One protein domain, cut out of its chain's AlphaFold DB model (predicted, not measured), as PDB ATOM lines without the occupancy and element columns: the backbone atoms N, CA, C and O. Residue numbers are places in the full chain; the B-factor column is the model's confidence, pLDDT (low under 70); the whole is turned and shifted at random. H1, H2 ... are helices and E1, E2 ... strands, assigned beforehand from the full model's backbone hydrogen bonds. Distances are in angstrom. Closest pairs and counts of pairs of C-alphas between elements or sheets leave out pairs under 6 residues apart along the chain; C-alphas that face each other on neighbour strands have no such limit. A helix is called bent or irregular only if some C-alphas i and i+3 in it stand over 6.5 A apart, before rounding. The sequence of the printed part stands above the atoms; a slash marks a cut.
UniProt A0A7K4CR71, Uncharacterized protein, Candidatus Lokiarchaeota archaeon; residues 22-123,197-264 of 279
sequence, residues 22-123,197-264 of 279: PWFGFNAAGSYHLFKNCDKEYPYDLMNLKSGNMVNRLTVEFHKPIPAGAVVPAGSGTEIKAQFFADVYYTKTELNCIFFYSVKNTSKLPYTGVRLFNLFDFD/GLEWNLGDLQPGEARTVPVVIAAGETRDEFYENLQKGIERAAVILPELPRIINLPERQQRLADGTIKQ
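AT A GLANCE: This is residues 22 to 123 and 197 to 264 of the 279 residues of an uncharacterized protein of Candidatus Lokiarchaeota archaeon (UniProt A0A7K4CR71). Two twisted sheets of four strands each, E2 E1 E6 E7 and E3 E4 E5 E8, stand partly face to face as a sandwich, and the long, kinked helix H1 packs along the second sheet on the face turned away from the first. Short H2 follows beyond the end of H1, clear of both sheets, and the loop of residues 66 to 78 makes one end of the long axis. The printed part has 170 residues, with eight named strands and then two named helices along the chain; each sheet is antiparallel, and the class is mixed, helices and strands. The whole is compact, with a radius of gyration of the C-alphas of 17.4 A, yet elongated in outline, spanning 56 by 32 by 30 A.

IN THESE COORDINATES: Find C-alpha 22 at (20.165, -23.061, 73.895); there E1 begins, residues 22 to 28, and E2 follows as residues 31 to 35. After a long stretch with no named element, look for E3 at residues 55 to 65, 33.8 A from first to last C-alpha. E4, the longest strand, is residues 79 to 90, 35.8 A, starting at C-alpha 79 at (20.703, -18.769, 95.849). E5 is residues 96 to 105, 29.7 A, and E6 is residues 111 to 121, 29.1 A. Past the cut, E7 is residues 197 to 205, 22.9 A, and E8 is residues 210 to 220, 33.3 A. H1 runs from residue 223 to 248, 35.1 A, and is irregular: C-alphas 242 and 245 are 7.0 A apart, and it has a kink of 54 degrees near residue 242. H2, residues 251 to 258, ends at C-alpha 258 at (33.314, -30.714, 92.670).

HOW THE PARTS SIT: Start with the sheet E2 E1 E6 E7, whose edge strands are E2 and E7. E1 and E2 form a hairpin, with N 26 and O 33 at 2.9 A; E1 and E6 are antiparallel, with N 115 and O 25 at 2.8 A; and between E6 and E7 look for N 200 and O 116 at 2.8 A. In the sheet E3 E4 E5 E8, the strands E3 E4 E5 make a meander, each the antiparallel neighbour of the one before, with N 60 and O 84 at 2.7 A and N 85 and O 102 at 2.8 A. E8 is the antiparallel neighbour of E5, with N 215 and O 99 at 2.7 A. In the sandwich, two sheets face to face, the facing parts are 9.8 A centre to centre and the strands of the one stand at 27 degrees to those of the other; the closest C-alphas of E5 and E7, Asn 105 and Leu 205, are 6.3 A apart. H1 is on the sheet E3 E4 E5 E8, making two layers, a helix on one face of a sheet, at a height over the sheet of 6.6 A. It is over E5 and E8, and only just over E4 with 3 of its C-alphas, and runs along the strands, at 23 degrees to E8 on the local plane. H1 and H2 meet only through their link, and H2 is apart from E3. Every O i to N i+4 pair is within hydrogen-bond range in H2, but 17 of 22 in H1.

THE WHOLE: The two C-alphas farthest apart, those of Ala 74 and Thr 222, are 58.0 A from each other. Residues 124 to 196 are not printed, and C-alphas 123 and 197 are 14.2 A apart across that cut. The links E2 to E3, 19 residues, and E3 to E4, 13 residues, are long. The mean pLDDT of the printed part is 82.6; look for values under 70 at residues 37 to 56, 256 to 257 and 259 to 264.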
ATOM      1  N   PRO A  22      21.188 -22.664  72.941       87.12
ATOM      2  CA  PRO A  22      20.165 -23.061  73.895       87.12
ATOM      3  C   PRO A  22      19.976 -22.006  74.985       87.12
ATOM      4  O   PRO A  22      20.936 -21.579  75.632       87.12
ATOM      5  N   TRP A  23      18.735 -21.610  75.233       90.25
ATOM      6  CA  TRP A  23      18.353 -20.778  76.371       90.25
ATOM      7  C   TRP A  23      17.407 -21.550  77.281       90.25
ATOM      8  O   TRP A  23      16.666 -22.426  76.835       90.25
ATOM      9  N   PHE A  24      17.402 -21.199  78.563       91.56
ATOM     10  CA  PHE A  24      16.551 -21.848  79.554       91.56
ATOM     11  C   PHE A  24      15.770 -20.812  80.352       91.56
ATOM     12  O   PHE A  24      16.359 -19.958  81.014       91.56
ATOM     13  N   GLY A  25      14.445 -20.905  80.301       93.12
ATOM     14  CA  GLY A  25      13.532 -20.053  81.058       93.12
ATOM     15  C   GLY A  25      12.867 -20.836  82.181       93.12
ATOM     16  O   GLY A  25      12.456 -21.972  81.966       93.12
ATOM     17  N   PHE A  26      12.745 -20.270  83.378       95.06
ATOM     18  CA  PHE A  26      12.011 -20.895  84.482       95.06
ATOM     19  C   PHE A  26      11.599 -19.876  85.543       95.06
ATOM     20  O   PHE A  26      12.212 -18.822  85.695       95.06
ATOM     21  N   ASN A  27      10.573 -20.204  86.325       93.81
ATOM     22  CA  ASN A  27      10.168 -19.409  87.480       93.81
ATOM     23  C   ASN A  27      10.719 -20.015  88.772       93.81
ATOM     24  O   ASN A  27      10.542 -21.207  89.032       93.81
ATOM     25  N   ALA A  28      11.337 -19.178  89.606       92.25
ATOM     26  CA  ALA A  28      11.795 -19.537  90.944       92.25
ATOM     27  C   ALA A  28      11.682 -18.327  91.881       92.25
ATOM     28  O   ALA A  28      11.964 -17.196  91.478       92.25
ATOM     29  N   ALA A  29      11.284 -18.565  93.136       88.81
ATOM     30  CA  ALA A  29      11.109 -17.513  94.147       88.81
ATOM     31  C   ALA A  29      10.205 -16.346  93.680       88.81
ATOM     32  O   ALA A  29      10.489 -15.179  93.940       88.81
ATOM     33  N   GLY A  30       9.132 -16.660  92.942       85.31
ATOM     34  CA  GLY A  30       8.172 -15.670  92.436       85.31
ATOM     35  C   GLY A  30       8.692 -14.775  91.305       85.31
ATOM     36  O   GLY A  30       8.048 -13.785  90.983       85.31
ATOM     37  N   SER A  31       9.847 -15.094  90.714       88.81
ATOM     38  CA  SER A  31      10.439 -14.348  89.597       88.81
ATOM     39  C   SER A  31      10.760 -15.271  88.423       88.81
ATOM     40  O   SER A  31      11.137 -16.427  88.631       88.81
ATOM     41  N   TYR A  32      10.653 -14.740  87.205       91.12
ATOM     42  CA  TYR A  32      11.125 -15.402  85.991       91.12
ATOM     43  C   TYR A  32      12.631 -15.194  85.823       91.12
ATOM     44  O   TYR A  32      13.141 -14.083  85.990       91.12
ATOM     45  N   HIS A  33      13.333 -16.262  85.471       89.62
ATOM     46  CA  HIS A  33      14.759 -16.273  85.178       89.62
ATOM     47  C   HIS A  33      14.944 -16.818  83.772       89.62
ATOM     48  O   HIS A  33      14.372 -17.850  83.426       89.62
ATOM     49  N   LEU A  34      15.749 -16.121  82.981       88.38
ATOM     50  CA  LEU A  34      16.138 -16.544  81.646       88.38
ATOM     51  C   LEU A  34      17.655 -16.613  81.600       88.38
ATOM     52  O   LEU A  34      18.329 -15.602  81.783       88.38
ATOM     53  N   PHE A  35      18.169 -17.806  81.355       83.94
ATOM     54  CA  PHE A  35      19.576 -18.041  81.108       83.94
ATOM     55  C   PHE A  35      19.823 -18.112  79.603       83.94
ATOM     56  O   PHE A  35      19.185 -18.903  78.904       83.94
ATOM     57  N   LYS A  36      20.759 -17.295  79.118       80.69
ATOM     58  CA  LYS A  36      21.188 -17.245  77.715       80.69
ATOM     59  C   LYS A  36      22.583 -17.857  77.608       80.69
ATOM     60  O   LYS A  36      23.366 -17.726  78.538       80.69
ATOM     61  N   ASN A  37      22.922 -18.502  76.493       64.31
ATOM     62  CA  ASN A  37      24.236 -19.141  76.292       64.31
ATOM     63  C   ASN A  37      25.425 -18.143  76.218       64.31
ATOM     64  O   ASN A  37      26.574 -18.550  76.318       64.31
ATOM     65  N   CYS A  38      25.164 -16.839  76.077       55.62
ATOM     66  CA  CYS A  38      26.188 -15.791  75.923       55.62
ATOM     67  C   CYS A  38      26.040 -14.652  76.949       55.62
ATOM     68  O   CYS A  38      26.354 -13.493  76.668       55.62
ATOM     69  N   ASP A  39      25.503 -14.956  78.124       54.31
ATOM     70  CA  ASP A  39      25.365 -14.012  79.221       54.31
ATOM     71  C   ASP A  39      26.736 -13.662  79.817       54.31
ATOM     72  O   ASP A  39      27.334 -14.411  80.587       54.31
ATOM     73  N   LYS A  40      27.246 -12.485  79.446       47.16
ATOM     74  CA  LYS A  40      28.543 -11.958  79.900       47.16
ATOM     75  C   LYS A  40      28.620 -11.773  81.419       47.16
ATOM     76  O   LYS A  40      29.718 -11.579  81.935       47.16
ATOM     77  N   GLU A  41      27.487 -11.805  82.123       42.41
ATOM     78  CA  GLU A  41      27.425 -11.677  83.579       42.41
ATOM     79  C   GLU A  41      27.712 -12.998  84.314       42.41
ATOM     80  O   GLU A  41      28.044 -12.963  85.501       42.41
ATOM     81  N   TYR A  42      27.652 -14.150  83.631       46.91
ATOM     82  CA  TYR A  42      27.823 -15.466  84.256       46.91
ATOM     83  C   TYR A  42      28.930 -16.280  83.564       46.91
ATOM     84  O   TYR A  42      28.795 -16.626  82.394       46.91
ATOM     85  N   PRO A  43      30.043 -16.603  84.250       41.25
ATOM     86  CA  PRO A  43      31.149 -17.341  83.642       41.25
ATOM     87  C   PRO A  43      30.728 -18.766  83.248       41.25
ATOM     88  O   PRO A  43      30.092 -19.478  84.023       41.25
ATOM     89  N   TYR A  44      31.114 -19.185  82.040       40.47
ATOM     90  CA  TYR A  44      30.851 -20.519  81.498       40.47
ATOM     91  C   TYR A  44      32.066 -21.421  81.668       40.47
ATOM     92  O   TYR A  44      33.199 -21.039  81.367       40.47
ATOM     93  N   ASP A  45      31.805 -22.665  82.045       38.75
ATOM     94  CA  ASP A  45      32.821 -23.688  82.227       38.75
ATOM     95  C   ASP A  45      32.763 -24.726  81.095       38.75
ATOM     96  O   ASP A  45      32.039 -25.719  81.130       38.75
ATOM     97  N   LEU A  46      33.556 -24.537  80.041       44.66
ATOM     98  CA  LEU A  46      33.605 -25.494  78.931       44.66
ATOM     99  C   LEU A  46      34.389 -26.758  79.318       44.66
ATOM    100  O   LEU A  46      35.605 -26.862  79.172       44.66
ATOM    101  N   MET A  47      33.662 -27.757  79.819       45.78
ATOM    102  CA  MET A  47      34.214 -29.055  80.206       45.78
ATOM    103  C   MET A  47      34.157 -30.073  79.072       45.78
ATOM    104  O   MET A  47      33.224 -30.873  79.008       45.78
ATOM    105  N   ASN A  48      35.215 -30.160  78.265       44.03
ATOM    106  CA  ASN A  48      35.374 -31.313  77.385       44.03
ATOM    107  C   ASN A  48      35.684 -32.575  78.223       44.03
ATOM    108  O   ASN A  48      36.813 -32.823  78.656       44.03
ATOM    109  N   LEU A  49      34.647 -33.357  78.533       44.31
ATOM    110  CA  LEU A  49      34.768 -34.579  79.340       44.31
ATOM    111  C   LEU A  49      35.259 -35.781  78.511       44.31
ATOM    112  O   LEU A  49      35.631 -36.799  79.089       44.31
ATOM    113  N   LYS A  50      35.260 -35.669  77.175       42.38
ATOM    114  CA  LYS A  50      35.840 -36.630  76.228       42.38
ATOM    115  C   LYS A  50      36.049 -35.935  74.876       42.38
ATOM    116  O   LYS A  50      35.087 -35.826  74.129       42.38
ATOM    117  N   SER A  51      37.279 -35.555  74.524       41.38
ATOM    118  CA  SER A  51      37.625 -35.230  73.135       41.38
ATOM    119  C   SER A  51      37.744 -36.543  72.354       41.38
ATOM    120  O   SER A  51      38.760 -37.235  72.349       41.38
ATOM    121  N   GLY A  52      36.635 -36.976  71.762       45.44
ATOM    122  CA  GLY A  52      36.633 -38.064  70.788       45.44
ATOM    123  C   GLY A  52      36.284 -37.522  69.411       45.44
ATOM    124  O   GLY A  52      35.660 -36.477  69.301       45.44
ATOM    125  N   ASN A  53      36.557 -38.283  68.355       49.97
ATOM    126  CA  ASN A  53      36.147 -37.932  66.987       49.97
ATOM    127  C   ASN A  53      34.610 -37.832  66.777       49.97
ATOM    128  O   ASN A  53      34.181 -37.732  65.632       49.97
ATOM    129  N   MET A  54      33.786 -37.960  67.831       59.16
ATOM    130  CA  MET A  54      32.336 -38.191  67.728       59.16
ATOM    131  C   MET A  54      31.460 -37.493  68.785       59.16
ATOM    132  O   MET A  54      30.250 -37.431  68.576       59.16
ATOM    133  N   VAL A  55      32.003 -37.048  69.931       66.00
ATOM    134  CA  VAL A  55      31.199 -36.447  71.016       66.00
ATOM    135  C   VAL A  55      31.961 -35.314  71.688       66.00
ATOM    136  O   VAL A  55      33.099 -35.534  72.086       66.00
ATOM    137  N   ASN A  56      31.311 -34.167  71.880       68.12
ATOM    138  CA  ASN A  56      31.741 -33.098  72.781       68.12
ATOM    139  C   ASN A  56      30.746 -32.976  73.937       68.12
ATOM    140  O   ASN A  56      29.561 -33.252  73.771       68.12
ATOM    141  N   ARG A  57      31.213 -32.574  75.119       73.81
ATOM    142  CA  ARG A  57      30.346 -32.322  76.279       73.81
ATOM    143  C   ARG A  57      30.629 -30.941  76.841       73.81
ATOM    144  O   ARG A  57      31.766 -30.490  76.794       73.81
ATOM    145  N   LEU A  58      29.596 -30.303  77.365       73.12
ATOM    146  CA  LEU A  58      29.610 -28.980  77.975       73.12
ATOM    147  C   LEU A  58      28.750 -29.028  79.238       73.12
ATOM    148  O   LEU A  58      27.719 -29.703  79.270       73.12
ATOM    149  N   THR A  59      29.191 -28.343  80.291       74.00
ATOM    150  CA  THR A  59      28.408 -28.147  81.516       74.00
ATOM    151  C   THR A  59      28.526 -26.699  81.961       74.00
ATOM    152  O   THR A  59      29.632 -26.224  82.132       74.00
ATOM    153  N   VAL A  60      27.418 -26.014  82.190       73.56
ATOM    154  CA  VAL A  60      27.401 -24.638  82.684       73.56
ATOM    155  C   VAL A  60      26.633 -24.592  83.989       73.56
ATOM    156  O   VAL A  60      25.592 -25.236  84.112       73.56
ATOM    157  N   GLU A  61      27.124 -23.824  84.952       76.69
ATOM    158  CA  GLU A  61      26.399 -23.573  86.189       76.69
ATOM    159  C   GLU A  61      25.871 -22.142  86.233       76.69
ATOM    160  O   GLU A  61      26.606 -21.178  86.047       76.69
ATOM    161  N   PHE A  62      24.585 -22.009  86.522       76.19
ATOM    162  CA  PHE A  62      23.932 -20.736  86.773       76.19
ATOM    163  C   PHE A  62      23.732 -20.559  88.268       76.19
ATOM    164  O   PHE A  62      23.156 -21.432  88.921       76.19
ATOM    165  N   HIS A  63      24.158 -19.413  88.793       82.00
ATOM    166  CA  HIS A  63      24.016 -19.049  90.198       82.00
ATOM    167  C   HIS A  63      23.503 -17.614  90.292       82.00
ATOM    168  O   HIS A  63      24.107 -16.697  89.737       82.00
ATOM    169  N   LYS A  64      22.399 -17.397  91.010       81.25
ATOM    170  CA  LYS A  64      21.848 -16.056  91.242       81.25
ATOM    171  C   LYS A  64      21.352 -15.916  92.679       81.25
ATOM    172  O   LYS A  64      20.617 -16.794  93.135       81.25
ATOM    173  N   PRO A  65      21.692 -14.830  93.399       84.25
ATOM    174  CA  PRO A  65      21.111 -14.566  94.707       84.25
ATOM    175  C   PRO A  65      19.586 -14.494  94.622       84.25
ATOM    176  O   PRO A  65      19.027 -13.943  93.671       84.25
ATOM    177  N   ILE A  66      18.905 -15.030  95.630       83.88
ATOM    178  CA  ILE A  66      17.460 -14.852  95.761       83.88
ATOM    179  C   ILE A  66      17.190 -13.353  95.991       83.88
ATOM    180  O   ILE A  66      17.816 -12.764  96.878       83.88
ATOM    181  N   PRO A  67      16.281 -12.720  95.223       79.94
ATOM    182  CA  PRO A  67      15.969 -11.305  95.390       79.94
ATOM    183  C   PRO A  67      15.548 -10.967  96.825       79.94
ATOM    184  O   PRO A  67      14.778 -11.701  97.451       79.94
ATOM    185  N   ALA A  68      16.026  -9.834  97.341       76.44
ATOM    186  CA  ALA A  68      15.635  -9.358  98.662       76.44
ATOM    187  C   ALA A  68      14.108  -9.161  98.729       76.44
ATOM    188  O   ALA A  68      13.522  -8.502  97.875       76.44
ATOM    189  N   GLY A  69      13.467  -9.745  99.745       79.00
ATOM    190  CA  GLY A  69      12.011  -9.692  99.916       79.00
ATOM    191  C   GLY A  69      11.223 -10.768  99.159       79.00
ATOM    192  O   GLY A  69      10.002 -10.815  99.300       79.00
ATOM    193  N   ALA A  70      11.881 -11.658  98.405       82.12
ATOM    194  CA  ALA A  70      11.205 -12.814  97.827       82.12
ATOM    195  C   ALA A  70      10.674 -13.745  98.931       82.12
ATOM    196  O   ALA A  70      11.394 -14.113  99.863       82.12
ATOM    197  N   VAL A  71       9.410 -14.150  98.812       80.94
ATOM    198  CA  VAL A  71       8.795 -15.110  99.734       80.94
ATOM    199  C   VAL A  71       9.220 -16.513  99.313       80.94
ATOM    200  O   VAL A  71       8.732 -17.051  98.320       80.94
ATOM    201  N   VAL A  72      10.148 -17.099 100.067       84.56
ATOM    202  CA  VAL A  72      10.653 -18.460  99.845       84.56
ATOM    203  C   VAL A  72      10.445 -19.331 101.087       84.56
ATOM    204  O   VAL A  72      10.450 -18.805 102.203       84.56
ATOM    205  N   PRO A  73      10.257 -20.655 100.932       80.44
ATOM    206  CA  PRO A  73      10.183 -21.568 102.068       80.44
ATOM    207  C   PRO A  73      11.401 -21.465 103.001       80.44
ATOM    208  O   PRO A  73      12.526 -21.177 102.584       80.44
ATOM    209  N   ALA A  74      11.192 -21.742 104.288       76.12
ATOM    210  CA  ALA A  74      12.291 -21.792 105.248       76.12
ATOM    211  C   ALA A  74      13.321 -22.861 104.831       76.12
ATOM    212  O   ALA A  74      12.965 -23.998 104.527       76.12
ATOM    213  N   GLY A  75      14.608 -22.500 104.824       75.88
ATOM    214  CA  GLY A  75      15.691 -23.420 104.459       75.88
ATOM    215  C   GLY A  75      15.987 -23.537 102.958       75.88
ATOM    216  O   GLY A  75      16.873 -24.310 102.591       75.88
ATOM    217  N   SER A  76      15.339 -22.736 102.101       78.69
ATOM    218  CA  SER A  76      15.572 -22.683 100.644       78.69
ATOM    219  C   SER A  76      16.972 -22.218 100.212       78.69
ATOM    220  O   SER A  76      17.285 -22.232  99.024       78.69
ATOM    221  N   GLY A  77      17.841 -21.861 101.159       80.69
ATOM    222  CA  GLY A  77      19.149 -21.280 100.873       80.69
ATOM    223  C   GLY A  77      19.035 -19.811 100.473       80.69
ATOM    224  O   GLY A  77      18.004 -19.179 100.686       80.69
ATOM    225  N   THR A  78      20.120 -19.267  99.932       82.19
ATOM    226  CA  THR A  78      20.235 -17.853  99.540       82.19
ATOM    227  C   THR A  78      20.339 -17.670  98.030       82.19
ATOM    228  O   THR A  78      20.423 -16.539  97.557       82.19
ATOM    229  N   GLU A  79      20.350 -18.765  97.267       87.12
ATOM    230  CA  GLU A  79      20.703 -18.769  95.849       87.12
ATOM    231  C   GLU A  79      19.808 -19.710  95.033       87.12
ATOM    232  O   GLU A  79      19.441 -20.816  95.448       87.12
ATOM    233  N   ILE A  80      19.509 -19.266  93.822       86.81
ATOM    234  CA  ILE A  80      18.966 -20.057  92.725       86.81
ATOM    235  C   ILE A  80      20.161 -20.667  91.992       86.81
ATOM    236  O   ILE A  80      21.116 -19.954  91.684       86.81
ATOM    237  N   LYS A  81      20.115 -21.981  91.746       89.81
ATOM    238  CA  LYS A  81      21.220 -22.763  91.171       89.81
ATOM    239  C   LYS A  81      20.733 -23.751  90.125       89.81
ATOM    240  O   LYS A  81      19.894 -24.605  90.420       89.81
ATOM    241  N   ALA A  82      21.241 -23.664  88.911       87.31
ATOM    242  CA  ALA A  82      20.918 -24.618  87.858       87.31
ATOM    243  C   ALA A  82      22.195 -25.115  87.189       87.31
ATOM    244  O   ALA A  82      23.160 -24.370  87.059       87.31
ATOM    245  N   GLN A  83      22.192 -26.372  86.761       86.44
ATOM    246  CA  GLN A  83      23.233 -26.922  85.900       86.44
ATOM    247  C   GLN A  83      22.640 -27.194  84.524       86.44
ATOM    248  O   GLN A  83      21.619 -27.874  84.404       86.44
ATOM    249  N   PHE A  84      23.300 -26.689  83.492       85.44
ATOM    250  CA  PHE A  84      22.965 -26.923  82.100       85.44
ATOM    251  C   PHE A  84      24.026 -27.810  81.477       85.44
ATOM    252  O   PHE A  84      25.215 -27.541  81.585       85.44
ATOM    253  N   PHE A  85      23.612 -28.876  80.816       84.94
ATOM    254  CA  PHE A  85      24.503 -29.805  80.143       84.94
ATOM    255  C   PHE A  85      24.187 -29.792  78.654       84.94
ATOM    256  O   PHE A  85      23.017 -29.830  78.282       84.94
ATOM    257  N   ALA A  86      25.213 -29.782  77.811       85.19
ATOM    258  CA  ALA A  86      25.060 -30.021  76.385       85.19
ATOM    259  C   ALA A  86      26.029 -31.126  75.962       85.19
ATOM    260  O   ALA A  86      27.244 -30.961  76.048       85.19
ATOM    261  N   ASP A  87      25.491 -32.253  75.511       85.00
ATOM    262  CA  ASP A  87      26.279 -33.305  74.876       85.00
ATOM    263  C   ASP A  87      26.021 -33.245  73.359       85.00
ATOM    264  O   ASP A  87      24.879 -33.345  72.918       85.00
ATOM    265  N   VAL A  88      27.071 -33.059  72.562       85.06
ATOM    266  CA  VAL A  88      27.008 -32.877  71.104       85.06
ATOM    267  C   VAL A  88      27.583 -34.108  70.423       85.06
ATOM    268  O   VAL A  88      28.753 -34.424  70.616       85.06
ATOM    269  N   TYR A  89      26.780 -34.792  69.618       85.25
ATOM    270  CA  TYR A  89      27.142 -35.988  68.872       85.25
ATOM    271  C   TYR A  89      27.116 -35.683  67.380       85.25
ATOM    272  O   TYR A  89      26.089 -35.283  66.839       85.25
ATOM    273  N   TYR A  90      28.225 -35.937  66.700       81.62
ATOM    274  CA  TYR A  90      28.353 -35.720  65.260       81.62
ATOM    275  C   TYR A  90      29.263 -36.784  64.646       81.62
ATOM    276  O   TYR A  90      29.932 -37.542  65.356       81.62
ATOM    277  N   THR A  91      29.252 -36.893  63.323       76.69
ATOM    278  CA  THR A  91      30.243 -37.667  62.567       76.69
ATOM    279  C   THR A  91      30.746 -36.822  61.405       76.69
ATOM    280  O   THR A  91      30.134 -35.827  61.039       76.69
ATOM    281  N   LYS A  92      31.892 -37.193  60.827       76.62
ATOM    282  CA  LYS A  92      32.466 -36.464  59.682       76.62
ATOM    283  C   LYS A  92      31.778 -36.776  58.349       76.62
ATOM    284  O   LYS A  92      32.096 -36.148  57.350       76.62
ATOM    285  N   THR A  93      30.922 -37.792  58.319       80.38
ATOM    286  CA  THR A  93      30.329 -38.346  57.094       80.38
ATOM    287  C   THR A  93      28.835 -38.085  56.989       80.38
ATOM    288  O   THR A  93      28.243 -38.402  55.966       80.38
ATOM    289  N   GLU A  94      28.213 -37.567  58.045       86.56
ATOM    290  CA  GLU A  94      26.781 -37.293  58.087       86.56
ATOM    291  C   GLU A  94      26.551 -35.786  58.162       86.56
ATOM    292  O   GLU A  94      27.195 -35.095  58.949       86.56
ATOM    293  N   LEU A  95      25.580 -35.289  57.397       91.88
ATOM    294  CA  LEU A  95      25.120 -33.900  57.469       91.88
ATOM    295  C   LEU A  95      24.035 -33.739  58.544       91.88
ATOM    296  O   LEU A  95      23.002 -33.110  58.327       91.88
ATOM    297  N   ASN A  96      24.249 -34.359  59.706       92.19
ATOM    298  CA  ASN A  96      23.433 -34.139  60.893       92.19
ATOM    299  C   ASN A  96      24.292 -34.091  62.161       92.19
ATOM    300  O   ASN A  96      25.362 -34.698  62.254       92.19
ATOM    301  N   CYS A  97      23.795 -33.354  63.146       91.31
ATOM    302  CA  CYS A  97      24.387 -33.215  64.465       91.31
ATOM    303  C   CYS A  97      23.284 -33.302  65.519       91.31
ATOM    304  O   CYS A  97      22.192 -32.766  65.337       91.31
ATOM    305  N   ILE A  98      23.565 -33.978  66.630       93.31
ATOM    306  CA  ILE A  98      22.601 -34.202  67.705       93.31
ATOM    307  C   ILE A  98      23.119 -33.532  68.965       93.31
ATOM    308  O   ILE A  98      24.185 -33.869  69.472       93.31
ATOM    309  N   PHE A  99      22.333 -32.618  69.498       92.62
ATOM    310  CA  PHE A  99      22.554 -31.974  70.775       92.62
ATOM    311  C   PHE A  99      21.637 -32.611  71.804       92.62
ATOM    312  O   PHE A  99      20.469 -32.870  71.540       92.62
ATOM    313  N   PHE A 100      22.141 -32.844  73.002       93.38
ATOM    314  CA  PHE A 100      21.316 -33.206  74.138       93.38
ATOM    315  C   PHE A 100      21.457 -32.141  75.201       93.38
ATOM    316  O   PHE A 100      22.440 -32.116  75.945       93.38
ATOM    317  N   TYR A 101      20.459 -31.269  75.261       93.06
ATOM    318  CA  TYR A 101      20.393 -30.203  76.242       93.06
ATOM    319  C   TYR A 101      19.702 -30.717  77.488       93.06
ATOM    320  O   TYR A 101      18.576 -31.203  77.421       93.06
ATOM    321  N   SER A 102      20.373 -30.628  78.629       92.19
ATOM    322  CA  SER A 102      19.802 -31.018  79.910       92.19
ATOM    323  C   SER A 102      19.848 -29.865  80.891       92.19
ATOM    324  O   SER A 102      20.864 -29.191  80.997       92.19
ATOM    325  N   VAL A 103      18.776 -29.679  81.646       92.56
ATOM    326  CA  VAL A 103      18.712 -28.743  82.770       92.56
ATOM    327  C   VAL A 103      18.487 -29.538  84.044       92.56
ATOM    328  O   VAL A 103      17.611 -30.403  84.091       92.56
ATOM    329  N   LYS A 104      19.281 -29.252  85.073       93.00
ATOM    330  CA  LYS A 104      19.160 -29.827  86.411       93.00
ATOM    331  C   LYS A 104      18.961 -28.723  87.432       93.00
ATOM    332  O   LYS A 104      19.728 -27.761  87.482       93.00
ATOM    333  N   ASN A 105      17.957 -28.895  88.280       94.62
ATOM    334  CA  ASN A 105      17.737 -28.024  89.418       94.62
ATOM    335  C   ASN A 105      18.692 -28.418  90.552       94.62
ATOM    336  O   ASN A 105      18.528 -29.464  91.178       94.62
ATOM    337  N   THR A 106      19.702 -27.592  90.811       91.56
ATOM    338  CA  THR A 106      20.648 -27.775  91.924       91.56
ATOM    339  C   THR A 106      20.373 -26.827  93.091       91.56
ATOM    340  O   THR A 106      21.127 -26.804  94.066       91.56
ATOM    341  N   SER A 107      19.279 -26.064  93.029       91.75
ATOM    342  CA  SER A 107      18.774 -25.275  94.149       91.75
ATOM    343  C   SER A 107      17.957 -26.146  95.104       91.75
ATOM    344  O   SER A 107      17.623 -27.296  94.826       91.75
ATOM    345  N   LYS A 108      17.607 -25.570  96.256       92.94
ATOM    346  CA  LYS A 108      16.603 -26.115  97.181       92.94
ATOM    347  C   LYS A 108      15.188 -25.614  96.871       92.94
ATOM    348  O   LYS A 108      14.244 -26.008  97.550       92.94
ATOM    349  N   LEU A 109      15.039 -24.721  95.894       92.88
ATOM    350  CA  LEU A 109      13.752 -24.215  95.424       92.88
ATOM    351  C   LEU A 109      13.239 -25.046  94.247       92.88
ATOM    352  O   LEU A 109      14.041 -25.405  93.390       92.88
ATOM    353  N   PRO A 110      11.927 -25.316  94.150       94.25
ATOM    354  CA  PRO A 110      11.355 -25.872  92.931       94.25
ATOM    355  C   PRO A 110      11.401 -24.841  91.798       94.25
ATOM    356  O   PRO A 110      11.236 -23.639  92.031       94.25
ATOM    357  N   TYR A 111      11.585 -25.324  90.571       95.62
ATOM    358  CA  TYR A 111      11.441 -24.526  89.355       95.62
ATOM    359  C   TYR A 111      10.128 -24.869  88.682       95.62
ATOM    360  O   TYR A 111       9.787 -26.044  88.560       95.62
ATOM    361  N   THR A 112       9.406 -23.842  88.249       96.75
ATOM    362  CA  THR A 112       8.106 -24.007  87.594       96.75
ATOM    363  C   THR A 112       8.115 -23.430  86.189       96.75
ATOM    364  O   THR A 112       8.781 -22.423  85.927       96.75
ATOM    365  N   GLY A 113       7.381 -24.075  85.279       95.88
ATOM    366  CA  GLY A 113       7.299 -23.658  83.876       95.88
ATOM    367  C   GLY A 113       8.669 -23.582  83.201       95.88
ATOM    368  O   GLY A 113       8.994 -22.570  82.578       95.88
ATOM    369  N   VAL A 114       9.485 -24.622  83.393       97.25
ATOM    370  CA  VAL A 114      10.816 -24.748  82.801       97.25
ATOM    371  C   VAL A 114      10.674 -24.927  81.295       97.25
ATOM    372  O   VAL A 114       9.948 -25.802  80.825       97.25
ATOM    373  N   ARG A 115      11.394 -24.108  80.537       96.81
ATOM    374  CA  ARG A 115      11.397 -24.091  79.077       96.81
ATOM    375  C   ARG A 115      12.819 -24.153  78.557       96.81
ATOM    376  O   ARG A 115      13.716 -23.532  79.129       96.81
ATOM    377  N   LEU A 116      12.998 -24.882  77.465       95.81
ATOM    378  CA  LEU A 116      14.186 -24.822  76.627       95.81
ATOM    379  C   LEU A 116      13.814 -24.073  75.351       95.81
ATOM    380  O   LEU A 116      12.842 -24.434  74.697       95.81
ATOM    381  N   PHE A 117      14.626 -23.100  74.968       95.00
ATOM    382  CA  PHE A 117      14.600 -22.497  73.642       95.00
ATOM    383  C   PHE A 117      15.877 -22.899  72.932       95.00
ATOM    384  O   PHE A 117      16.929 -22.959  73.565       95.00
ATOM    385  N   ASN A 118      15.811 -23.155  71.636       93.06
ATOM    386  CA  ASN A 118      17.009 -23.304  70.831       93.06
ATOM    387  C   ASN A 118      16.871 -22.452  69.578       93.06
ATOM    388  O   ASN A 118      15.904 -22.611  68.833       93.06
ATOM    389  N   LEU A 119      17.821 -21.538  69.409       91.88
ATOM    390  CA  LEU A 119      17.800 -20.481  68.406       91.88
ATOM    391  C   LEU A 119      19.016 -20.653  67.494       91.88
ATOM    392  O   LEU A 119      20.134 -20.785  67.993       91.88
ATOM    393  N   PHE A 120      18.820 -20.654  66.183       88.94
ATOM    394  CA  PHE A 120      19.906 -20.710  65.211       88.94
ATOM    395  C   PHE A 120      19.748 -19.634  64.159       88.94
ATOM    396  O   PHE A 120      18.664 -19.458  63.618       88.94
ATOM    397  N   ASP A 121      20.859 -18.982  63.866       86.00
ATOM    398  CA  ASP A 121      21.070 -18.213  62.652       86.00
ATOM    399  C   ASP A 121      21.984 -19.072  61.770       86.00
ATOM    400  O   ASP A 121      23.061 -19.477  62.227       86.00
ATOM    401  N   PHE A 122      21.479 -19.543  60.626       83.12
ATOM    402  CA  PHE A 122      22.165 -20.569  59.829       83.12
ATOM    403  C   PHE A 122      23.030 -20.000  58.703       83.12
ATOM    404  O   PHE A 122      23.874 -20.741  58.191       83.12
ATOM    405  N   ASP A 123      22.836 -18.735  58.332       78.94
ATOM    406  CA  ASP A 123      23.575 -18.014  57.291       78.94
ATOM    407  C   ASP A 123      23.735 -18.842  56.002       78.94
ATOM    408  O   ASP A 123      24.862 -19.153  55.581       78.94
ATOM    409  N   GLY A 197      13.828 -20.500  65.587       95.88
ATOM    410  CA  GLY A 197      13.649 -20.858  66.986       95.88
ATOM    411  C   GLY A 197      12.633 -21.975  67.190       95.88
ATOM    412  O   GLY A 197      11.556 -21.960  66.598       95.88
ATOM    413  N   LEU A 198      12.958 -22.912  68.083       97.88
ATOM    414  CA  LEU A 198      12.003 -23.859  68.667       97.88
ATOM    415  C   LEU A 198      12.013 -23.754  70.193       97.88
ATOM    416  O   LEU A 198      13.065 -23.561  70.808       97.88
ATOM    417  N   GLU A 199      10.842 -23.937  70.795       97.69
ATOM    418  CA  GLU A 199      10.633 -24.003  72.241       97.69
ATOM    419  C   GLU A 199      10.139 -25.389  72.651       97.69
ATOM    420  O   GLU A 199       9.289 -25.983  71.987       97.69
ATOM    421  N   TRP A 200      10.611 -25.877  73.798       98.25
ATOM    422  CA  TRP A 200      10.091 -27.063  74.468       98.25
ATOM    423  C   TRP A 200       9.713 -26.744  75.908       98.25
ATOM    424  O   TRP A 200      10.541 -26.286  76.701       98.25
ATOM    425  N   ASN A 201       8.475 -27.070  76.275       97.00
ATOM    426  CA  ASN A 201       8.015 -27.036  77.657       97.00
ATOM    427  C   ASN A 201       8.452 -28.310  78.402       97.00
ATOM    428  O   ASN A 201       8.048 -29.419  78.053       97.00
ATOM    429  N   LEU A 202       9.266 -28.145  79.445       96.56
ATOM    430  CA  LEU A 202       9.817 -29.235  80.261       96.56
ATOM    431  C   LEU A 202       9.042 -29.455  81.567       96.56
ATOM    432  O   LEU A 202       9.379 -30.363  82.331       96.56
ATOM    433  N   GLY A 203       8.006 -28.647  81.813       96.50
ATOM    434  CA  GLY A 203       7.198 -28.682  83.025       96.50
ATOM    435  C   GLY A 203       7.953 -28.163  84.246       96.50
ATOM    436  O   GLY A 203       8.754 -27.234  84.156       96.50
ATOM    437  N   ASP A 204       7.687 -28.761  85.401       97.62
ATOM    438  CA  ASP A 204       8.306 -28.364  86.664       97.62
ATOM    439  C   ASP A 204       9.506 -29.264  87.002       97.62
ATOM    440  O   ASP A 204       9.535 -30.453  86.668       97.62
ATOM    441  N   LEU A 205      10.492 -28.693  87.698       96.94
ATOM    442  CA  LEU A 205      11.685 -29.385  88.184       96.94
ATOM    443  C   LEU A 205      11.821 -29.226  89.695       96.94
ATOM    444  O   LEU A 205      12.122 -28.139  90.200       96.94
ATOM    445  N   GLN A 206      11.674 -30.330  90.422       96.44
ATOM    446  CA  GLN A 206      11.969 -30.361  91.854       96.44
ATOM    447  C   GLN A 206      13.483 -30.306  92.119       96.44
ATOM    448  O   GLN A 206      14.275 -30.636  91.228       96.44
ATOM    449  N   PRO A 207      13.914 -29.908  93.330       94.81
ATOM    450  CA  PRO A 207      15.317 -29.982  93.731       94.81
ATOM    451  C   PRO A 207      15.951 -31.344  93.414       94.81
ATOM    452  O   PRO A 207      15.446 -32.391  93.817       94.81
ATOM    453  N   GLY A 208      17.073 -31.328  92.694       92.06
ATOM    454  CA  GLY A 208      17.821 -32.514  92.273       92.06
ATOM    455  C   GLY A 208      17.355 -33.150  90.960       92.06
ATOM    456  O   GLY A 208      18.110 -33.941  90.386       92.06
ATOM    457  N   GLU A 209      16.169 -32.806  90.452       94.56
ATOM    458  CA  GLU A 209      15.664 -33.342  89.189       94.56
ATOM    459  C   GLU A 209      16.363 -32.734  87.971       94.56
ATOM    460  O   GLU A 209      16.812 -31.585  87.983       94.56
ATOM    461  N   ALA A 210      16.392 -33.516  86.889       93.62
ATOM    462  CA  ALA A 210      16.854 -33.081  85.583       93.62
ATOM    463  C   ALA A 210      15.859 -33.463  84.476       93.62
ATOM    464  O   ALA A 210      15.120 -34.448  84.590       93.62
ATOM    465  N   ARG A 211      15.862 -32.690  83.391       95.06
ATOM    466  CA  ARG A 211      15.194 -33.020  82.124       95.06
ATOM    467  C   ARG A 211      16.180 -32.841  80.986       95.06
ATOM    468  O   ARG A 211      17.037 -31.964  81.058       95.06
ATOM    469  N   THR A 212      16.028 -33.658  79.952       94.69
ATOM    470  CA  THR A 212      16.880 -33.656  78.764       94.69
ATOM    471  C   THR A 212      16.009 -33.602  77.522       94.69
ATOM    472  O   THR A 212      15.057 -34.372  77.419       94.69
ATOM    473  N   VAL A 213      16.367 -32.738  76.577       96.25
ATOM    474  CA  VAL A 213      15.756 -32.655  75.250       96.25
ATOM    475  C   VAL A 213      16.820 -32.974  74.200       96.25
ATOM    476  O   VAL A 213      17.868 -32.319  74.183       96.25
ATOM    477  N   PRO A 214      16.586 -33.962  73.323       96.62
ATOM    478  CA  PRO A 214      17.398 -34.138  72.128       96.62
ATOM    479  C   PRO A 214      17.038 -33.072  71.090       96.62
ATOM    480  O   PRO A 214      15.866 -32.862  70.816       96.62
ATOM    481  N   VAL A 215      18.012 -32.448  70.453       96.94
ATOM    482  CA  VAL A 215      17.809 -31.570  69.302       96.94
ATOM    483  C   VAL A 215      18.666 -32.087  68.162       96.94
ATOM    484  O   VAL A 215      19.873 -32.249  68.304       96.94
ATOM    485  N   VAL A 216      18.031 -32.383  67.040       97.06
ATOM    486  CA  VAL A 216      18.682 -32.864  65.827       97.06
ATOM    487  C   VAL A 216      18.712 -31.715  64.845       97.06
ATOM    488  O   VAL A 216      17.657 -31.211  64.475       97.06
ATOM    489  N   ILE A 217      19.907 -31.331  64.421       96.12
ATOM    490  CA  ILE A 217      20.131 -30.417  63.303       96.12
ATOM    491  C   ILE A 217      20.527 -31.262  62.103       96.12
ATOM    492  O   ILE A 217      21.338 -32.181  62.240       96.12
ATOM    493  N   ALA A 218      19.984 -30.954  60.935       96.44
ATOM    494  CA  ALA A 218      20.369 -31.590  59.686       96.44
ATOM    495  C   ALA A 218      20.478 -30.566  58.560       96.44
ATOM    496  O   ALA A 218      19.877 -29.494  58.620       96.44
ATOM    497  N   ALA A 219      21.231 -30.931  57.529       95.44
ATOM    498  CA  ALA A 219      21.355 -30.175  56.295       95.44
ATOM    499  C   ALA A 219      21.251 -31.101  55.070       95.44
ATOM    500  O   ALA A 219      21.402 -32.323  55.178       95.44
ATOM    501  N   GLY A 220      20.995 -30.513  53.905       95.06
ATOM    502  CA  GLY A 220      21.040 -31.185  52.607       95.06
ATOM    503  C   GLY A 220      21.010 -30.182  51.456       95.06
ATOM    504  O   GLY A 220      20.460 -29.091  51.595       95.06
ATOM    505  N   GLU A 221      21.584 -30.542  50.311       93.69
ATOM    506  CA  GLU A 221      21.534 -29.716  49.093       93.69
ATOM    507  C   GLU A 221      20.126 -29.726  48.485       93.69
ATOM    508  O   GLU A 221      19.676 -28.766  47.859       93.69
ATOM    509  N   THR A 222      19.393 -30.817  48.712       94.81
ATOM    510  CA  THR A 222      17.995 -30.965  48.311       94.81
ATOM    511  C   THR A 222      17.092 -31.162  49.519       94.81
ATOM    512  O   THR A 222      17.514 -31.616  50.584       94.81
ATOM    513  N   ARG A 223      15.800 -30.878  49.331       95.88
ATOM    514  CA  ARG A 223      14.773 -31.122  50.347       95.88
ATOM    515  C   ARG A 223      14.750 -32.588  50.798       95.88
ATOM    516  O   ARG A 223      14.626 -32.852  51.991       95.88
ATOM    517  N   ASP A 224      14.855 -33.524  49.858       97.44
ATOM    518  CA  ASP A 224      14.793 -34.959  50.156       97.44
ATOM    519  C   ASP A 224      16.014 -35.415  50.959       97.44
ATOM    520  O   ASP A 224      15.861 -36.106  51.966       97.44
ATOM    521  N   GLU A 225      17.207 -34.954  50.577       97.19
ATOM    522  CA  GLU A 225      18.441 -35.219  51.318       97.19
ATOM    523  C   GLU A 225      18.378 -34.655  52.745       97.19
ATOM    524  O   GLU A 225      18.724 -35.351  53.702       97.19
ATOM    525  N   PHE A 226      17.875 -33.426  52.915       97.31
ATOM    526  CA  PHE A 226      17.672 -32.833  54.237       97.31
ATOM    527  C   PHE A 226      16.785 -33.720  55.120       97.31
ATOM    528  O   PHE A 226      17.164 -34.038  56.249       97.31
ATOM    529  N   TYR A 227      15.629 -34.170  54.618       98.12
ATOM    530  CA  TYR A 227      14.731 -35.022  55.406       98.12
ATOM    531  C   TYR A 227      15.297 -36.423  55.654       98.12
ATOM    532  O   TYR A 227      15.021 -37.002  56.707       98.12
ATOM    533  N   GLU A 228      16.100 -36.968  54.739       97.94
ATOM    534  CA  GLU A 228      16.831 -38.216  54.965       97.94
ATOM    535  C   GLU A 228      17.833 -38.059  56.120       97.94
ATOM    536  O   GLU A 228      17.846 -38.872  57.051       97.94
ATOM    537  N   ASN A 229      18.633 -36.991  56.108       97.75
ATOM    538  CA  ASN A 229      19.609 -36.701  57.160       97.75
ATOM    539  C   ASN A 229      18.938 -36.391  58.504       97.75
ATOM    540  O   ASN A 229      19.398 -36.879  59.541       97.75
ATOM    541  N   LEU A 230      17.825 -35.653  58.495       97.69
ATOM    542  CA  LEU A 230      17.030 -35.364  59.688       97.69
ATOM    543  C   LEU A 230      16.485 -36.655  60.309       97.69
ATOM    544  O   LEU A 230      16.629 -36.873  61.512       97.69
ATOM    545  N   GLN A 231      15.914 -37.545  59.493       97.69
ATOM    546  CA  GLN A 231      15.368 -38.818  59.959       97.69
ATOM    547  C   GLN A 231      16.455 -39.722  60.563       97.69
ATOM    548  O   GLN A 231      16.254 -40.257  61.654       97.69
ATOM    549  N   LYS A 232      17.625 -39.832  59.917       96.56
ATOM    550  CA  LYS A 232      18.782 -40.564  60.467       96.56
ATOM    551  C   LYS A 232      19.220 -39.996  61.820       96.56
ATOM    552  O   LYS A 232      19.458 -40.751  62.765       96.56
ATOM    553  N   GLY A 233      19.283 -38.667  61.937       96.44
ATOM    554  CA  GLY A 233      19.612 -37.992  63.190       96.44
ATOM    555  C   GLY A 233      18.593 -38.272  64.302       96.44
ATOM    556  O   GLY A 233      18.986 -38.581  65.427       96.44
ATOM    557  N   ILE A 234      17.289 -38.257  63.992       97.12
ATOM    558  CA  ILE A 234      16.205 -38.600  64.935       97.12
ATOM    559  C   ILE A 234      16.343 -40.041  65.439       97.12
ATOM    560  O   ILE A 234      16.244 -40.286  66.643       97.12
ATOM    561  N   GLU A 235      16.578 -40.995  64.538       95.94
ATOM    562  CA  GLU A 235      16.735 -42.413  64.884       95.94
ATOM    563  C   GLU A 235      17.942 -42.637  65.794       95.94
ATOM    564  O   GLU A 235      17.837 -43.292  66.833       95.94
ATOM    565  N   ARG A 236      19.078 -42.018  65.466       94.56
ATOM    566  CA  ARG A 236      20.285 -42.080  66.293       94.56
ATOM    567  C   ARG A 236      20.081 -41.409  67.654       94.56
ATOM    568  O   ARG A 236      20.529 -41.949  68.668       94.56
ATOM    569  N   ALA A 237      19.386 -40.273  67.706       95.31
ATOM    570  CA  ALA A 237      19.080 -39.589  68.958       95.31
ATOM    571  C   ALA A 237      18.230 -40.467  69.887       95.31
ATOM    572  O   ALA A 237      18.512 -40.546  71.082       95.31
ATOM    573  N   ALA A 238      17.247 -41.186  69.335       94.94
ATOM    574  CA  ALA A 238      16.397 -42.107  70.087       94.94
ATOM    575  C   ALA A 238      17.176 -43.284  70.705       94.94
ATOM    576  O   ALA A 238      16.825 -43.741  71.790       94.94
ATOM    577  N   VAL A 239      18.252 -43.743  70.054       93.75
ATOM    578  CA  VAL A 239      19.137 -44.794  70.589       93.75
ATOM    579  C   VAL A 239      20.014 -44.274  71.732       93.75
ATOM    580  O   VAL A 239      20.263 -44.999  72.692       93.75
ATOM    581  N   ILE A 240      20.493 -43.030  71.649       91.62
ATOM    582  CA  ILE A 240      21.422 -42.453  72.636       91.62
ATOM    583  C   ILE A 240      20.688 -41.926  73.876       91.62
ATOM    584  O   ILE A 240      21.205 -42.050  74.987       91.62
ATOM    585  N   LEU A 241      19.496 -41.341  73.707       92.38
ATOM    586  CA  LEU A 241      18.753 -40.645  74.764       92.38
ATOM    587  C   LEU A 241      18.622 -41.442  76.083       92.38
ATOM    588  O   LEU A 241      18.880 -40.851  77.134       92.38
ATOM    589  N   PRO A 242      18.295 -42.754  76.082       92.38
ATOM    590  CA  PRO A 242      18.156 -43.527  77.321       92.38
ATOM    591  C   PRO A 242      19.446 -43.632  78.152       92.38
ATOM    592  O   PRO A 242      19.381 -43.824  79.364       92.38
ATOM    593  N   GLU A 243      20.618 -43.471  77.532       88.00
ATOM    594  CA  GLU A 243      21.918 -43.571  78.207       88.00
ATOM    595  C   GLU A 243      22.342 -42.272  78.906       88.00
ATOM    596  O   GLU A 243      23.243 -42.276  79.751       88.00
ATOM    597  N   LEU A 244      21.716 -41.140  78.580       85.56
ATOM    598  CA  LEU A 244      22.170 -39.834  79.054       85.56
ATOM    599  C   LEU A 244      22.054 -39.616  80.559       85.56
ATOM    600  O   LEU A 244      23.017 -39.094  81.124       85.56
ATOM    601  N   PRO A 245      20.985 -40.048  81.257       83.62
ATOM    602  CA  PRO A 245      20.937 -39.936  82.712       83.62
ATOM    603  C   PRO A 245      22.133 -40.615  83.385       83.62
ATOM    604  O   PRO A 245      22.699 -40.082  84.339       83.62
ATOM    605  N   ARG A 246      22.579 -41.762  82.856       82.94
ATOM    606  CA  ARG A 246      23.774 -42.455  83.349       82.94
ATOM    607  C   ARG A 246      25.038 -41.639  83.084       82.94
ATOM    608  O   ARG A 246      25.871 -41.530  83.975       82.94
ATOM    609  N   ILE A 247      25.171 -41.051  81.892       78.50
ATOM    610  CA  ILE A 247      26.327 -40.233  81.483       78.50
ATOM    611  C   ILE A 247      26.443 -38.942  82.311       78.50
ATOM    612  O   ILE A 247      27.541 -38.571  82.730       78.50
ATOM    613  N   ILE A 248      25.326 -38.257  82.566       75.50
ATOM    614  CA  ILE A 248      25.275 -37.021  83.363       75.50
ATOM    615  C   ILE A 248      25.674 -37.300  84.817       75.50
ATOM    616  O   ILE A 248      26.402 -36.515  85.425       75.50
ATOM    617  N   ASN A 249      25.268 -38.447  85.360       80.25
ATOM    618  CA  ASN A 249      25.527 -38.815  86.752       80.25
ATOM    619  C   ASN A 249      26.810 -39.640  86.958       80.25
ATOM    620  O   ASN A 249      27.002 -40.193  88.041       80.25
ATOM    621  N   LEU A 250      27.699 -39.741  85.960       79.38
ATOM    622  CA  LEU A 250      28.964 -40.462  86.124       79.38
ATOM    623  C   LEU A 250      29.781 -39.868  87.290       79.38
ATOM    624  O   LEU A 250      30.027 -38.659  87.279       79.38
ATOM    625  N   PRO A 251      30.261 -40.688  88.249       76.94
ATOM    626  CA  PRO A 251      31.021 -40.199  89.400       76.94
ATOM    627  C   PRO A 251      32.229 -39.347  89.014       76.94
ATOM    628  O   PRO A 251      32.455 -38.311  89.618       76.94
ATOM    629  N   GLU A 252      32.949 -39.721  87.954       72.81
ATOM    630  CA  GLU A 252      34.090 -38.955  87.438       72.81
ATOM    631  C   GLU A 252      33.689 -37.543  86.971       72.81
ATOM    632  O   GLU A 252      34.397 -36.573  87.236       72.81
ATOM    633  N   ARG A 253      32.523 -37.399  86.320       73.81
ATOM    634  CA  ARG A 253      31.979 -36.088  85.923       73.81
ATOM    635  C   ARG A 253      31.635 -35.259  87.154       73.81
ATOM    636  O   ARG A 253      31.996 -34.091  87.214       73.81
ATOM    637  N   GLN A 254      30.967 -35.869  88.130       76.25
ATOM    638  CA  GLN A 254      30.581 -35.199  89.374       76.25
ATOM    639  C   GLN A 254      31.802 -34.795  90.208       76.25
ATOM    640  O   GLN A 254      31.824 -33.710  90.778       76.25
ATOM    641  N   GLN A 255      32.845 -35.622  90.218       72.31
ATOM    642  CA  GLN A 255      34.105 -35.314  90.878       72.31
ATOM    643  C   GLN A 255      34.822 -34.143  90.199       72.31
ATOM    644  O   GLN A 255      35.222 -33.209  90.878       72.31
ATOM    645  N   ARG A 256      34.919 -34.126  88.862       67.88
ATOM    646  CA  ARG A 256      35.514 -32.990  88.130       67.88
ATOM    647  C   ARG A 256      34.756 -31.679  88.364       67.88
ATOM    648  O   ARG A 256      35.395 -30.636  88.437       67.88
ATOM    649  N   LEU A 257      33.428 -31.747  88.499       69.12
ATOM    650  CA  LEU A 257      32.589 -30.610  88.895       69.12
ATOM    651  C   LEU A 257      32.910 -30.123  90.313       69.12
ATOM    652  O   LEU A 257      33.070 -28.926  90.526       69.12
ATOM    653  N   ALA A 258      33.044 -31.042  91.271       71.00
ATOM    654  CA  ALA A 258      33.314 -30.714  92.670       71.00
ATOM    655  C   ALA A 258      34.743 -30.200  92.917       71.00
ATOM    656  O   ALA A 258      34.941 -29.290  93.717       71.00
ATOM    657  N   ASP A 259      35.732 -30.768  92.224       66.75
ATOM    658  CA  ASP A 259      37.152 -30.505  92.463       66.75
ATOM    659  C   ASP A 259      37.633 -29.190  91.821       66.75
ATOM    660  O   ASP A 259      38.801 -28.829  91.967       66.75
ATOM    661  N   GLY A 260      36.775 -28.483  91.071       54.59
ATOM    662  CA  GLY A 260      37.100 -27.180  90.477       54.59
ATOM    663  C   GLY A 260      38.296 -27.203  89.514       54.59
ATOM    664  O   GLY A 260      38.794 -26.154  89.126       54.59
ATOM    665  N   THR A 261      38.750 -28.386  89.072       48.56
ATOM    666  CA  THR A 261      39.807 -28.583  88.047       48.56
ATOM    667  C   THR A 261      39.361 -28.157  86.644       48.56
ATOM    668  O   THR A 261      40.042 -28.369  85.636       48.56
ATOM    669  N   ILE A 262      38.189 -27.549  86.590       48.97
ATOM    670  CA  ILE A 262      37.561 -26.927  85.458       48.97
ATOM    671  C   ILE A 262      38.292 -25.616  85.194       48.97
ATOM    672  O   ILE A 262      38.359 -24.728  86.039       48.97
ATOM    673  N   LYS A 263      38.875 -25.497  84.001       43.53
ATOM    674  CA  LYS A 263      39.381 -24.211  83.542       43.53
ATOM    675  C   LYS A 263      38.175 -23.311  83.294       43.53
ATOM    676  O   LYS A 263      37.521 -23.476  82.265       43.53
ATOM    677  N   GLN A 264      37.933 -22.357  84.190       43.34
ATOM    678  CA  GLN A 264      37.167 -21.167  83.841       43.34
ATOM    679  C   GLN A 264      37.805 -20.585  82.586       43.34
ATOM    680  O   GLN A 264      38.969 -20.166  82.601       43.34
TER     681      GLN A 264